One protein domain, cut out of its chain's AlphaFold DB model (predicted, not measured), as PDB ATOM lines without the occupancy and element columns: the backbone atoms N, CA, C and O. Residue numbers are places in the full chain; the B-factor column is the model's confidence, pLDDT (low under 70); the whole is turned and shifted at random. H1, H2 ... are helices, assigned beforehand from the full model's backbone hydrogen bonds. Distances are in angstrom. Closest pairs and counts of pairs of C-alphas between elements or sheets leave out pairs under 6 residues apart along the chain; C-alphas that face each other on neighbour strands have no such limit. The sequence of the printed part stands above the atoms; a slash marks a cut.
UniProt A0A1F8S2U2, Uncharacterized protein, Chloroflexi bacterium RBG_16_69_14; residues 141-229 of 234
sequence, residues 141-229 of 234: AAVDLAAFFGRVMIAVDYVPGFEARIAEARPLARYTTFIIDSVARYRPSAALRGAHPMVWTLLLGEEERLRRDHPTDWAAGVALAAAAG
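Overview. This is residues 141 to 229 of the 234 residues of an uncharacterized protein of Chloroflexi bacterium RBG_16_69_14 (UniProt A0A1F8S2U2). One helix, H3, runs through the middle of this domain, and H1, H5 and H6 pack round it, each crossing it at a large angle. The short H2 packs on H6, while the short H4 makes the turn between H3 and H5 at the far end from H2, and H5 and H6 meet as a corner. The 89 printed residues hold six named helices, H1 to H6 in chain order, and no named strand; the class is all helix. The whole is compact and rounded, with a radius of gyration of the C-alphas of 13.0 A and spans of 37 by 28 by 20 A.

Arrangement. Begin with H1, residues 141 to 158, and go on to H2, residues 162 to 168; they touch only at the corner by their link, with the C-alphas of Val 156 and Glu 163 closest at 4.9 A. Next find H3, residues 171 to 186, which touches residues 144 to 148 of H1 about perpendicular, at 78 degrees; the closest C-alphas are those of Phe 148 and Phe 178, 6.6 A apart. H4, residues 190 to 195, touches no helix but is near H3, where the C-alphas of Tyr 186 and Leu 192 are closest at 5.9 A. H5, residues 197 to 213, touches H3 at a steep tilt of 46 degrees, opposite ways, closest at the C-alphas of Ile 179 and Leu 203, 6.2 A. H6, residues 215 to 228, is the hub, touching four helices. It touches H3 with 22 pairs of C-alphas within 8 A, the closest being the C-alphas of Ala 173 and Asp 217, 4.4 A apart, at a steep tilt of 62 degrees, the same way. H6 touches H2 at a shallow tilt of 22 degrees, opposite ways, with the C-alphas of Ile 166 and Leu 224 closest at 7.1 A. H6 only just touches H1, with 3 pairs within 8 A, closest at the C-alphas of Ala 155 and Ala 228, 5.1 A. H5 and H6 only just touch, with 3 pairs, and only at the corner by their link, closest at the C-alphas of Arg 211 and Trp 218, 5.8 A. H4 is apart from H1, H2 and H6. In H2, H3, H4, H5 and H6 every O i to N i+4 pair is within hydrogen-bond range; in H1 it is 13 of 14.

Along the chain. Find C-alpha 141 at (253.497, 222.577, 336.048); from there H1 runs 26.2 A to C-alpha 158. H2 covers 9.8 A, and H3 runs 22.3 A from C-alpha 171 at (257.552, 238.504, 338.344) to C-alpha 186. H4 covers 8.6 A and H5 24.1 A. H6 runs 19.7 A to C-alpha 228 at (271.532, 231.685, 333.065).

Size, cuts and confidence. The two C-alphas farthest apart are those of Gly 161 and Gly 194, 37.6 A. The printed part has no cut, and its five links are tight. The mean pLDDT of the printed part is 93.9, and no printed residue is under 70.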
ATOM      1  N   ALA A 141     252.299 221.796 336.347       84.56
ATOM      2  CA  ALA A 141     253.497 222.577 336.048       84.56
ATOM      3  C   ALA A 141     254.365 222.905 337.284       84.56
ATOM      4  O   ALA A 141     255.500 223.360 337.126       84.56
ATOM      5  N   ALA A 142     253.888 222.673 338.514       86.00
ATOM      6  CA  ALA A 142     254.645 222.999 339.727       86.00
ATOM      7  C   ALA A 142     255.940 222.177 339.851       86.00
ATOM      8  O   ALA A 142     256.940 222.669 340.380       86.00
ATOM      9  N   VAL A 143     255.948 220.944 339.331       84.88
ATOM     10  CA  VAL A 143     257.145 220.086 339.296       84.88
ATOM     11  C   VAL A 143     258.192 220.656 338.334       84.88
ATOM     12  O   VAL A 143     259.365 220.771 338.698       84.88
ATOM     13  N   ASP A 144     257.770 221.070 337.138       89.31
ATOM     14  CA  ASP A 144     258.641 221.725 336.157       89.31
ATOM     15  C   ASP A 144     259.212 223.041 336.693       89.31
ATOM     16  O   ASP A 144     260.403 223.317 336.518       89.31
ATOM     17  N   LEU A 145     258.391 223.822 337.401       91.00
ATOM     18  CA  LEU A 145     258.814 225.072 338.025       91.00
ATOM     19  C   LEU A 145     259.825 224.840 339.157       91.00
ATOM     20  O   LEU A 145     260.859 225.508 339.220       91.00
ATOM     21  N   ALA A 146     259.599 223.849 340.019       87.44
ATOM     22  CA  ALA A 146     260.571 223.488 341.048       87.44
ATOM     23  C   ALA A 146     261.917 223.054 340.436       87.44
ATOM     24  O   ALA A 146     262.980 223.464 340.913       87.44
ATOM     25  N   ALA A 147     261.885 222.272 339.352       90.81
ATOM     26  CA  ALA A 147     263.090 221.877 338.627       90.81
ATOM     27  C   ALA A 147     263.793 223.081 337.975       90.81
ATOM     28  O   ALA A 147     265.024 223.144 337.963       90.81
ATOM     29  N   PHE A 148     263.028 224.043 337.451       94.38
ATOM     30  CA  PHE A 148     263.551 225.303 336.931       94.38
ATOM     31  C   PHE A 148     264.281 226.110 338.004       94.38
ATOM     32  O   PHE A 148     265.422 226.506 337.774       94.38
ATOM     33  N   PHE A 149     263.705 226.279 339.197       93.81
ATOM     34  CA  PHE A 149     264.405 226.963 340.290       93.81
ATOM     35  C   PHE A 149     265.704 226.259 340.687       93.81
ATOM     36  O   PHE A 149     266.702 226.931 340.937       93.81
ATOM     37  N   GLY A 150     265.745 224.924 340.644       92.06
ATOM     38  CA  GLY A 150     266.994 224.175 340.813       92.06
ATOM     39  C   GLY A 150     268.074 224.564 339.792       92.06
ATOM     40  O   GLY A 150     269.232 224.740 340.165       92.06
ATOM     41  N   ARG A 151     267.709 224.769 338.520       92.94
ATOM     42  CA  ARG A 151     268.642 225.247 337.479       92.94
ATOM     43  C   ARG A 151     269.030 226.714 337.663       92.94
ATOM     44  O   ARG A 151     270.185 227.067 337.456       92.94
ATOM     45  N   VAL A 152     268.094 227.559 338.087       93.88
ATOM     46  CA  VAL A 152     268.361 228.970 338.413       93.88
ATOM     47  C   VAL A 152     269.395 229.092 339.532       93.88
ATOM     48  O   VAL A 152     270.274 229.945 339.441       93.88
ATOM     49  N   MET A 153     269.347 228.221 340.547       93.19
ATOM     50  CA  MET A 153     270.344 228.213 341.625       93.19
ATOM     51  C   MET A 153     271.770 227.980 341.113       93.19
ATOM     52  O   MET A 153     272.701 228.606 341.603       93.19
ATOM     53  N   ILE A 154     271.947 227.175 340.060       92.94
ATOM     54  CA  ILE A 154     273.258 227.001 339.417       92.94
ATOM     55  C   ILE A 154     273.748 228.346 338.858       92.94
ATOM     56  O   ILE A 154     274.888 228.744 339.082       92.94
ATOM     57  N   ALA A 155     272.890 229.100 338.170       93.38
ATOM     58  CA  ALA A 155     273.266 230.421 337.672       93.38
ATOM     59  C   ALA A 155     273.551 231.418 338.813       93.38
ATOM     60  O   ALA A 155     274.473 232.221 338.696       93.38
ATOM     61  N   VAL A 156     272.820 231.340 339.930       92.62
ATOM     62  CA  VAL A 156     273.093 232.134 341.144       92.62
ATOM     63  C   VAL A 156     274.496 231.863 341.690       92.62
ATOM     64  O   VAL A 156     275.208 232.814 342.017       92.62
ATOM     65  N   ASP A 157     274.914 230.598 341.736       92.75
ATOM     66  CA  ASP A 157     276.203 230.200 342.307       92.75
ATOM     67  C   ASP A 157     277.396 230.521 341.393       92.75
ATOM     68  O   ASP A 157     278.485 230.831 341.882       92.75
ATOM     69  N   TYR A 158     277.207 230.461 340.069       93.06
ATOM     70  CA  TYR A 158     278.318 230.505 339.107       93.06
ATOM     71  C   TYR A 158     278.364 231.742 338.205       93.06
ATOM     72  O   TYR A 158     279.411 232.008 337.612       93.06
ATOM     73  N   VAL A 159     277.282 232.518 338.086       94.88
ATOM     74  CA  VAL A 159     277.246 233.717 337.237       94.88
ATOM     75  C   VAL A 159     277.295 234.972 338.118       94.88
ATOM     76  O   VAL A 159     276.313 235.291 338.796       94.88
ATOM     77  N   PRO A 160     278.399 235.747 338.097       93.69
ATOM     78  CA  PRO A 160     278.532 236.941 338.925       93.69
ATOM     79  C   PRO A 160     277.349 237.906 338.780       93.69
ATOM     80  O   PRO A 160     276.906 238.232 337.674       93.69
ATOM     81  N   GLY A 161     276.810 238.343 339.921       93.50
ATOM     82  CA  GLY A 161     275.684 239.279 339.988       93.50
ATOM     83  C   GLY A 161     274.356 238.736 339.449       93.50
ATOM     84  O   GLY A 161     273.416 239.510 339.286       93.50
ATOM     85  N   PHE A 162     274.243 237.443 339.129       94.81
ATOM     86  CA  PHE A 162     272.984 236.879 338.640       94.81
ATOM     87  C   PHE A 162     271.890 236.885 339.708       94.81
ATOM     88  O   PHE A 162     270.765 237.252 339.390       94.81
ATOM     89  N   GLU A 163     272.227 236.589 340.969       94.62
ATOM     90  CA  GLU A 163     271.277 236.634 342.093       94.62
ATOM     91  C   GLU A 163     270.581 237.993 342.213       94.62
ATOM     92  O   GLU A 163     269.357 238.054 342.242       94.62
ATOM     93  N   ALA A 164     271.348 239.088 342.191       93.12
ATOM     94  CA  ALA A 164     270.798 240.440 342.223       93.12
ATOM     95  C   ALA A 164     269.918 240.724 340.995       93.12
ATOM     96  O   ALA A 164     268.792 241.186 341.136       93.12
ATOM     97  N   ARG A 165     270.379 240.362 339.790       94.38
ATOM     98  CA  ARG A 165     269.617 240.582 338.549       94.38
ATOM     99  C   ARG A 165     268.279 239.850 338.539       94.38
ATOM    100  O   ARG A 165     267.268 240.434 338.159       94.38
ATOM    101  N   ILE A 166     268.250 238.578 338.944       93.94
ATOM    102  CA  ILE A 166     266.989 237.835 339.012       93.94
ATOM    103  C   ILE A 166     266.114 238.339 340.168       93.94
ATOM    104  O   ILE A 166     264.900 238.420 340.008       93.94
ATOM    105  N   ALA A 167     266.704 238.754 341.293       91.75
ATOM    106  CA  ALA A 167     266.005 239.373 342.421       91.75
ATOM    107  C   ALA A 167     265.387 240.748 342.099       91.75
ATOM    108  O   ALA A 167     264.372 241.090 342.695       91.75
ATOM    109  N   GLU A 168     265.938 241.502 341.149       92.25
ATOM    110  CA  GLU A 168     265.401 242.796 340.690       92.25
ATOM    111  C   GLU A 168     264.384 242.650 339.546       92.25
ATOM    112  O   GLU A 168     263.591 243.553 339.282       92.25
ATOM    113  N   ALA A 169     264.389 241.515 338.843       94.88
ATOM    114  CA  ALA A 169     263.473 241.280 337.734       94.88
ATOM    115  C   ALA A 169     262.005 241.226 338.190       94.88
ATOM    116  O   ALA A 169     261.680 240.618 339.206       94.88
ATOM    117  N   ARG A 170     261.093 241.789 337.387       94.25
ATOM    118  CA  ARG A 170     259.645 241.694 337.639       94.25
ATOM    119  C   ARG A 170     259.168 240.229 337.616       94.25
ATOM    120  O   ARG A 170     259.753 239.426 336.879       94.25
ATOM    121  N   PRO A 171     258.084 239.871 338.337       95.00
ATOM    122  CA  PRO A 171     257.552 238.504 338.344       95.00
ATOM    123  C   PRO A 171     257.305 237.935 336.941       95.00
ATOM    124  O   PRO A 171     257.755 236.830 336.642       95.00
ATOM    125  N   LEU A 172     256.701 238.718 336.039       94.62
ATOM    126  CA  LEU A 172     256.472 238.315 334.647       94.62
ATOM    127  C   LEU A 172     257.760 238.070 333.849       94.62
ATOM    128  O   LEU A 172     257.800 237.154 333.028       94.62
ATOM    129  N   ALA A 173     258.834 238.821 334.095       96.69
ATOM    130  CA  ALA A 173     260.125 238.570 333.452       96.69
ATOM    131  C   ALA A 173     260.743 237.245 333.933       96.69
ATOM    132  O   ALA A 173     261.249 236.470 333.125       96.69
ATOM    133  N   ARG A 174     260.652 236.934 335.233       96.62
ATOM    134  CA  ARG A 174     261.094 235.633 335.774       96.62
ATOM    135  C   ARG A 174     260.243 234.481 335.240       96.62
ATOM    136  O   ARG A 174     260.786 233.431 334.904       96.62
ATOM    137  N   TYR A 175     258.934 234.692 335.130       96.00
ATOM    138  CA  TYR A 175     258.020 233.723 334.537       96.00
ATOM    139  C   TYR A 175     258.326 233.480 333.059       96.00
ATOM    140  O   TYR A 175     258.418 232.335 332.627       96.00
ATOM    141  N   THR A 176     258.610 234.539 332.305       96.50
ATOM    142  CA  THR A 176     259.078 234.433 330.918       96.50
ATOM    143  C   THR A 176     260.340 233.574 330.830       96.50
ATOM    144  O   THR A 176     260.409 232.680 329.990       96.50
ATOM    145  N   THR A 177     261.321 233.774 331.716       97.38
ATOM    146  CA  THR A 177     262.527 232.927 331.773       97.38
ATOM    147  C   THR A 177     262.178 231.445 331.948       97.38
ATOM    148  O   THR A 177     262.777 230.596 331.287       97.38
ATOM    149  N   PHE A 178     261.192 231.129 332.793       96.50
ATOM    150  CA  PHE A 178     260.687 229.764 332.966       96.50
ATOM    151  C   PHE A 178     260.015 229.215 331.702       96.50
ATOM    152  O   PHE A 178     260.267 228.064 331.338       96.50
ATOM    153  N   ILE A 179     259.192 230.020 331.023       96.31
ATOM    154  CA  ILE A 179     258.546 229.628 329.765       96.31
ATOM    155  C   ILE A 179     259.596 229.354 328.686       96.31
ATOM    156  O   ILE A 179     259.529 228.311 328.040       96.31
ATOM    157  N   ILE A 180     260.608 230.214 328.542       95.81
ATOM    158  CA  ILE A 180     261.699 230.039 327.570       95.81
ATOM    159  C   ILE A 180     262.467 228.737 327.831       95.81
ATOM    160  O   ILE A 180     262.613 227.927 326.915       95.81
ATOM    161  N   ASP A 181     262.919 228.507 329.069       95.62
ATOM    162  CA  ASP A 181     263.612 227.265 329.447       95.62
ATOM    163  C   ASP A 181     262.726 226.033 329.204       95.62
ATOM    164  O   ASP A 181     263.165 225.038 328.623       95.62
ATOM    165  N   SER A 182     261.456 226.095 329.602       95.00
ATOM    166  CA  SER A 182     260.551 224.953 329.485       95.00
ATOM    167  C   SER A 182     260.213 224.645 328.030       95.00
ATOM    168  O   SER A 182     260.305 223.486 327.624       95.00
ATOM    169  N   VAL A 183     259.924 225.653 327.204       95.38
ATOM    170  CA  VAL A 183     259.710 225.463 325.762       95.38
ATOM    171  C   VAL A 183     260.963 224.895 325.101       95.38
ATOM    172  O   VAL A 183     260.847 223.950 324.317       95.38
ATOM    173  N   ALA A 184     262.155 225.392 325.435       94.19
ATOM    174  CA  ALA A 184     263.406 224.877 324.882       94.19
ATOM    175  C   ALA A 184     263.653 223.399 325.217       94.19
ATOM    176  O   ALA A 184     264.180 222.665 324.382       94.19
ATOM    177  N   ARG A 185     263.213 222.927 326.391       92.81
ATOM    178  CA  ARG A 185     263.282 221.506 326.778       92.81
ATOM    179  C   ARG A 185     262.198 220.652 326.112       92.81
ATOM    180  O   ARG A 185     262.477 219.549 325.638       92.81
ATOM    181  N   TYR A 186     260.961 221.144 326.065       94.81
ATOM    182  CA  TYR A 186     259.816 220.393 325.540       94.81
ATOM    183  C   TYR A 186     259.807 220.313 324.007       94.81
ATOM    184  O   TYR A 186     259.463 219.269 323.447       94.81
ATOM    185  N   ARG A 187     260.207 221.374 323.298       95.31
ATOM    186  CA  ARG A 187     260.162 221.464 321.826       95.31
ATOM    187  C   ARG A 187     261.004 220.409 321.084       95.31
ATOM    188  O   ARG A 187     260.504 219.880 320.089       95.31
ATOM    189  N   PRO A 188     262.207 220.005 321.527       96.00
ATOM    190  CA  PRO A 188     262.930 218.898 320.896       96.00
ATOM    191  C   PRO A 188     262.473 217.509 321.380       96.00
ATOM    192  O   PRO A 188     262.678 216.524 320.673       96.00
ATOM    193  N   SER A 189     261.818 217.393 322.543       96.19
ATOM    194  CA  SER A 189     261.494 216.097 323.157       96.19
ATOM    195  C   SER A 189     260.056 215.636 322.899       96.19
ATOM    196  O   SER A 189     259.115 216.030 323.590       96.19
ATOM    197  N   ALA A 190     259.874 214.733 321.929       96.19
ATOM    198  CA  ALA A 190     258.571 214.105 321.678       96.19
ATOM    199  C   ALA A 190     258.054 213.307 322.890       96.19
ATOM    200  O   ALA A 190     256.850 213.277 323.128       96.19
ATOM    201  N   ALA A 191     258.958 212.712 323.675       95.88
ATOM    202  CA  ALA A 191     258.609 211.977 324.886       95.88
ATOM    203  C   ALA A 191     258.006 212.894 325.961       95.88
ATOM    204  O   ALA A 191     256.963 212.557 326.511       95.88
ATOM    205  N   LEU A 192     258.601 214.072 326.210       93.25
ATOM    206  CA  LEU A 192     258.054 215.037 327.176       93.25
ATOM    207  C   LEU A 192     256.681 215.548 326.738       93.25
ATOM    208  O   LEU A 192     255.747 215.559 327.533       93.25
ATOM    209  N   ARG A 193     256.527 215.894 325.453       95.12
ATOM    210  CA  ARG A 193     255.231 216.334 324.910       95.12
ATOM    211  C   ARG A 193     254.163 215.244 324.970       95.12
ATOM    212  O   ARG A 193     252.997 215.556 325.179       95.12
ATOM    213  N   GLY A 194     254.548 213.984 324.767       94.44
ATOM    214  CA  GLY A 194     253.641 212.843 324.866       94.44
ATOM    215  C   GLY A 194     253.245 212.515 326.306       94.44
ATOM    216  O   GLY A 194     252.100 212.147 326.544       94.44
ATOM    217  N   ALA A 195     254.171 212.666 327.257       92.69
ATOM    218  CA  ALA A 195     253.924 212.419 328.675       92.69
ATOM    219  C   ALA A 195     253.088 213.529 329.338       92.69
ATOM    220  O   ALA A 195     252.253 213.221 330.184       92.69
ATOM    221  N   HIS A 196     253.280 214.789 328.929       91.75
ATOM    222  CA  HIS A 196     252.631 215.968 329.520       91.75
ATOM    223  C   HIS A 196     252.006 216.883 328.445       91.75
ATOM    224  O   HIS A 196     252.447 218.021 328.241       91.75
ATOM    225  N   PRO A 197     250.983 216.412 327.704       91.69
ATOM    226  CA  PRO A 197     250.410 217.156 326.579       91.69
ATOM    227  C   PRO A 197     249.683 218.442 327.006       91.69
ATOM    228  O   PRO A 197     249.680 219.426 326.259       91.69
ATOM    229  N   MET A 198     249.093 218.459 328.207       88.94
ATOM    230  CA  MET A 198     248.431 219.646 328.759       88.94
ATOM    231  C   MET A 198     249.446 220.735 329.107       88.94
ATOM    232  O   MET A 198     249.299 221.865 328.641       88.94
ATOM    233  N   VAL A 199     250.525 220.381 329.816       90.12
ATOM    234  CA  VAL A 199     251.639 221.302 330.099       90.12
ATOM    235  C   VAL A 199     252.225 221.857 328.807       90.12
ATOM    236  O   VAL A 199     252.416 223.063 328.693       90.12
ATOM    237  N   TRP A 200     252.451 221.017 327.792       93.94
ATOM    238  CA  TRP A 200     252.971 221.494 326.509       93.94
ATOM    239  C   TRP A 200     252.053 222.524 325.836       93.94
ATOM    240  O   TRP A 200     252.526 223.544 325.333       93.94
ATOM    241  N   THR A 201     250.743 222.279 325.851       92.50
ATOM    242  CA  THR A 201     249.754 223.209 325.291       92.50
ATOM    243  C   THR A 201     249.761 224.541 326.041       92.50
ATOM    244  O   THR A 201     249.765 225.598 325.409       92.50
ATOM    245  N   LEU A 202     249.833 224.493 327.374       90.25
ATOM    246  CA  LEU A 202     249.941 225.678 328.225       90.25
ATOM    247  C   LEU A 202     251.216 226.470 327.919       90.25
ATOM    248  O   LEU A 202     251.140 227.675 327.707       90.25
ATOM    249  N   LEU A 203     252.372 225.804 327.838       93.12
ATOM    250  CA  LEU A 203     253.655 226.458 327.558       93.12
ATOM    251  C   LEU A 203     253.641 227.219 326.226       93.12
ATOM    252  O   LEU A 203     254.157 228.331 326.161       93.12
ATOM    253  N   LEU A 204     253.037 226.648 325.180       94.19
ATOM    254  CA  LEU A 204     252.888 227.326 323.888       94.19
ATOM    255  C   LEU A 204     251.938 228.524 323.961       94.19
ATOM    256  O   LEU A 204     252.226 229.569 323.377       94.19
ATOM    257  N   GLY A 205     250.813 228.375 324.664       92.50
ATOM    258  CA  GLY A 205     249.866 229.470 324.867       92.50
ATOM    259  C   GLY A 205     250.509 230.644 325.602       92.50
ATOM    260  O   GLY A 205     250.375 231.789 325.177       92.50
ATOM    261  N   GLU A 206     251.272 230.348 326.651       92.69
ATOM    262  CA  GLU A 206     251.967 231.346 327.461       92.69
ATOM    263  C   GLU A 206     253.152 231.982 326.735       92.69
ATOM    264  O   GLU A 206     253.351 233.189 326.847       92.69
ATOM    265  N   GLU A 207     253.898 231.219 325.928       95.31
ATOM    266  CA  GLU A 207     254.925 231.774 325.038       95.31
ATOM    267  C   GLU A 207     254.326 232.840 324.108       95.31
ATOM    268  O   GLU A 207     254.834 233.961 324.042       95.31
ATOM    269  N   GLU A 208     253.220 232.528 323.431       94.38
ATOM    270  CA  GLU A 208     252.568 233.470 322.517       94.38
ATOM    271  C   GLU A 208     251.969 234.672 323.263       94.38
ATOM    272  O   GLU A 208     252.182 235.825 322.870       94.38
ATOM    273  N   ARG A 209     251.268 234.425 324.378       93.19
ATOM    274  CA  ARG A 209     250.649 235.471 325.203       93.19
ATOM    275  C   ARG A 209     251.686 236.455 325.731       93.19
ATOM    276  O   ARG A 209     251.515 237.661 325.567       93.19
ATOM    277  N   LEU A 210     252.780 235.971 326.322       93.75
ATOM    278  CA  LEU A 210     253.827 236.829 326.885       93.75
ATOM    279  C   LEU A 210     254.530 237.656 325.804       93.75
ATOM    280  O   LEU A 210     254.806 238.836 326.027       93.75
ATOM    281  N   ARG A 211     254.770 237.086 324.614       94.94
ATOM    282  CA  ARG A 211     255.344 237.833 323.479       94.94
ATOM    283  C   ARG A 211     254.436 238.954 322.999       94.94
ATOM    284  O   ARG A 211     254.928 240.040 322.690       94.94
ATOM    285  N   ARG A 212     253.136 238.676 322.903       94.81
ATOM    286  CA  ARG A 212     252.141 239.613 322.376       94.81
ATOM    287  C   ARG A 212     251.794 240.706 323.384       94.81
ATOM    288  O   ARG A 212     251.808 241.883 323.029       94.81
ATOM    289  N   ASP A 213     251.508 240.317 324.622       93.75
ATOM    290  CA  ASP A 213     250.874 241.189 325.617       93.75
ATOM    291  C   ASP A 213     251.895 241.814 326.584       93.75
ATOM    292  O   ASP A 213     251.644 242.880 327.148       93.75
ATOM    293  N   HIS A 214     253.077 241.204 326.738       94.38
ATOM    294  CA  HIS A 214     254.117 241.648 327.675       94.38
ATOM    295  C   HIS A 214     255.522 241.711 327.037       94.38
ATOM    296  O   HIS A 214     256.479 241.165 327.591       94.38
ATOM    297  N   PRO A 215     255.719 242.417 325.903       96.94
ATOM    298  CA  PRO A 215     256.975 242.388 325.144       96.94
ATOM    299  C   PRO A 215     258.204 242.857 325.942       96.94
ATOM    300  O   PRO A 215     259.312 242.360 325.732       96.94
ATOM    301  N   THR A 216     258.026 243.784 326.888       97.44
ATOM    302  CA  THR A 216     259.105 244.244 327.776       97.44
ATOM    303  C   THR A 216     259.540 243.150 328.753       97.44
ATOM    304  O   THR A 216     260.738 242.945 328.947       97.44
ATOM    305  N   ASP A 217     258.587 242.433 329.359       96.62
ATOM    306  CA  ASP A 217     258.882 241.283 330.225       96.62
ATOM    307  C   ASP A 217     259.470 240.128 329.422       96.62
ATOM    308  O   ASP A 217     260.413 239.489 329.886       96.62
ATOM    309  N   TRP A 218     258.989 239.931 328.190       97.12
ATOM    310  CA  TRP A 218     259.550 238.952 327.271       97.12
ATOM    311  C   TRP A 218     261.039 239.206 327.018       97.12
ATOM    312  O   TRP A 218     261.874 238.328 327.225       97.12
ATOM    313  N   ALA A 219     261.397 240.433 326.628       97.88
ATOM    314  CA  ALA A 219     262.788 240.808 326.383       97.88
ATOM    315  C   ALA A 219     263.668 240.657 327.638       97.88
ATOM    316  O   ALA A 219     264.792 240.156 327.550       97.88
ATOM    317  N   ALA A 220     263.154 241.042 328.812       97.75
ATOM    318  CA  ALA A 220     263.859 240.867 330.079       97.75
ATOM    319  C   ALA A 220     264.061 239.380 330.429       97.75
ATOM    320  O   ALA A 220     265.157 238.990 330.834       97.75
ATOM    321  N   GLY A 221     263.046 238.540 330.216       97.44
ATOM    322  CA  GLY A 221     263.141 237.093 330.411       97.44
ATOM    323  C   GLY A 221     264.130 236.427 329.454       97.44
ATOM    324  O   GLY A 221     264.916 235.588 329.882       97.44
ATOM    325  N   VAL A 222     264.189 236.856 328.186       97.44
ATOM    326  CA  VAL A 222     265.221 236.408 327.231       97.44
ATOM    327  C   VAL A 222     266.625 236.746 327.739       97.44
ATOM    328  O   VAL A 222     267.514 235.895 327.698       97.44
ATOM    329  N   ALA A 223     266.835 237.961 328.249       97.06
ATOM    330  CA  ALA A 223     268.130 238.366 328.789       97.06
ATOM    331  C   ALA A 223     268.525 237.550 330.034       97.06
ATOM    332  O   ALA A 223     269.686 237.157 330.171       97.06
ATOM    333  N   LEU A 224     267.567 237.259 330.922       96.88
ATOM    334  CA  LEU A 224     267.780 236.397 332.088       96.88
ATOM    335  C   LEU A 224     268.088 234.952 331.682       96.88
ATOM    336  O   LEU A 224     269.036 234.374 332.208       96.88
ATOM    337  N   ALA A 225     267.340 234.392 330.729       96.06
ATOM    338  CA  ALA A 225     267.563 233.047 330.205       96.06
ATOM    339  C   ALA A 225     268.966 232.915 329.598       96.06
ATOM    340  O   ALA A 225     269.717 232.013 329.967       96.06
ATOM    341  N   ALA A 226     269.364 233.874 328.757       95.19
ATOM    342  CA  ALA A 226     270.701 233.915 328.172       95.19
ATOM    343  C   ALA A 226     271.797 234.021 329.246       95.19
ATOM    344  O   ALA A 226     272.799 233.311 329.179       95.19
ATOM    345  N   ALA A 227     271.598 234.865 330.264       94.88
ATOM    346  CA  ALA A 227     272.540 234.999 331.373       94.88
ATOM    347  C   ALA A 227     272.649 233.729 332.231       94.88
ATOM    348  O   ALA A 227     273.722 233.464 332.768       94.88
ATOM    349  N   ALA A 228     271.565 232.961 332.354       93.12
ATOM    350  CA  ALA A 228     271.532 231.685 333.065       93.12
ATOM    351  C   ALA A 228     272.069 230.505 332.232       93.12
ATOM    352  O   ALA A 228     272.195 229.399 332.752       93.12
ATOM    353  N   GLY A 229     272.373 230.723 330.947       90.75
ATOM    354  CA  GLY A 229     272.775 229.663 330.022       90.75
ATOM    355  C   GLY A 229     271.621 228.759 329.583       90.75
ATOM    356  O   GLY A 229     271.862 227.648 329.115       90.75
TER     357      GLY A 229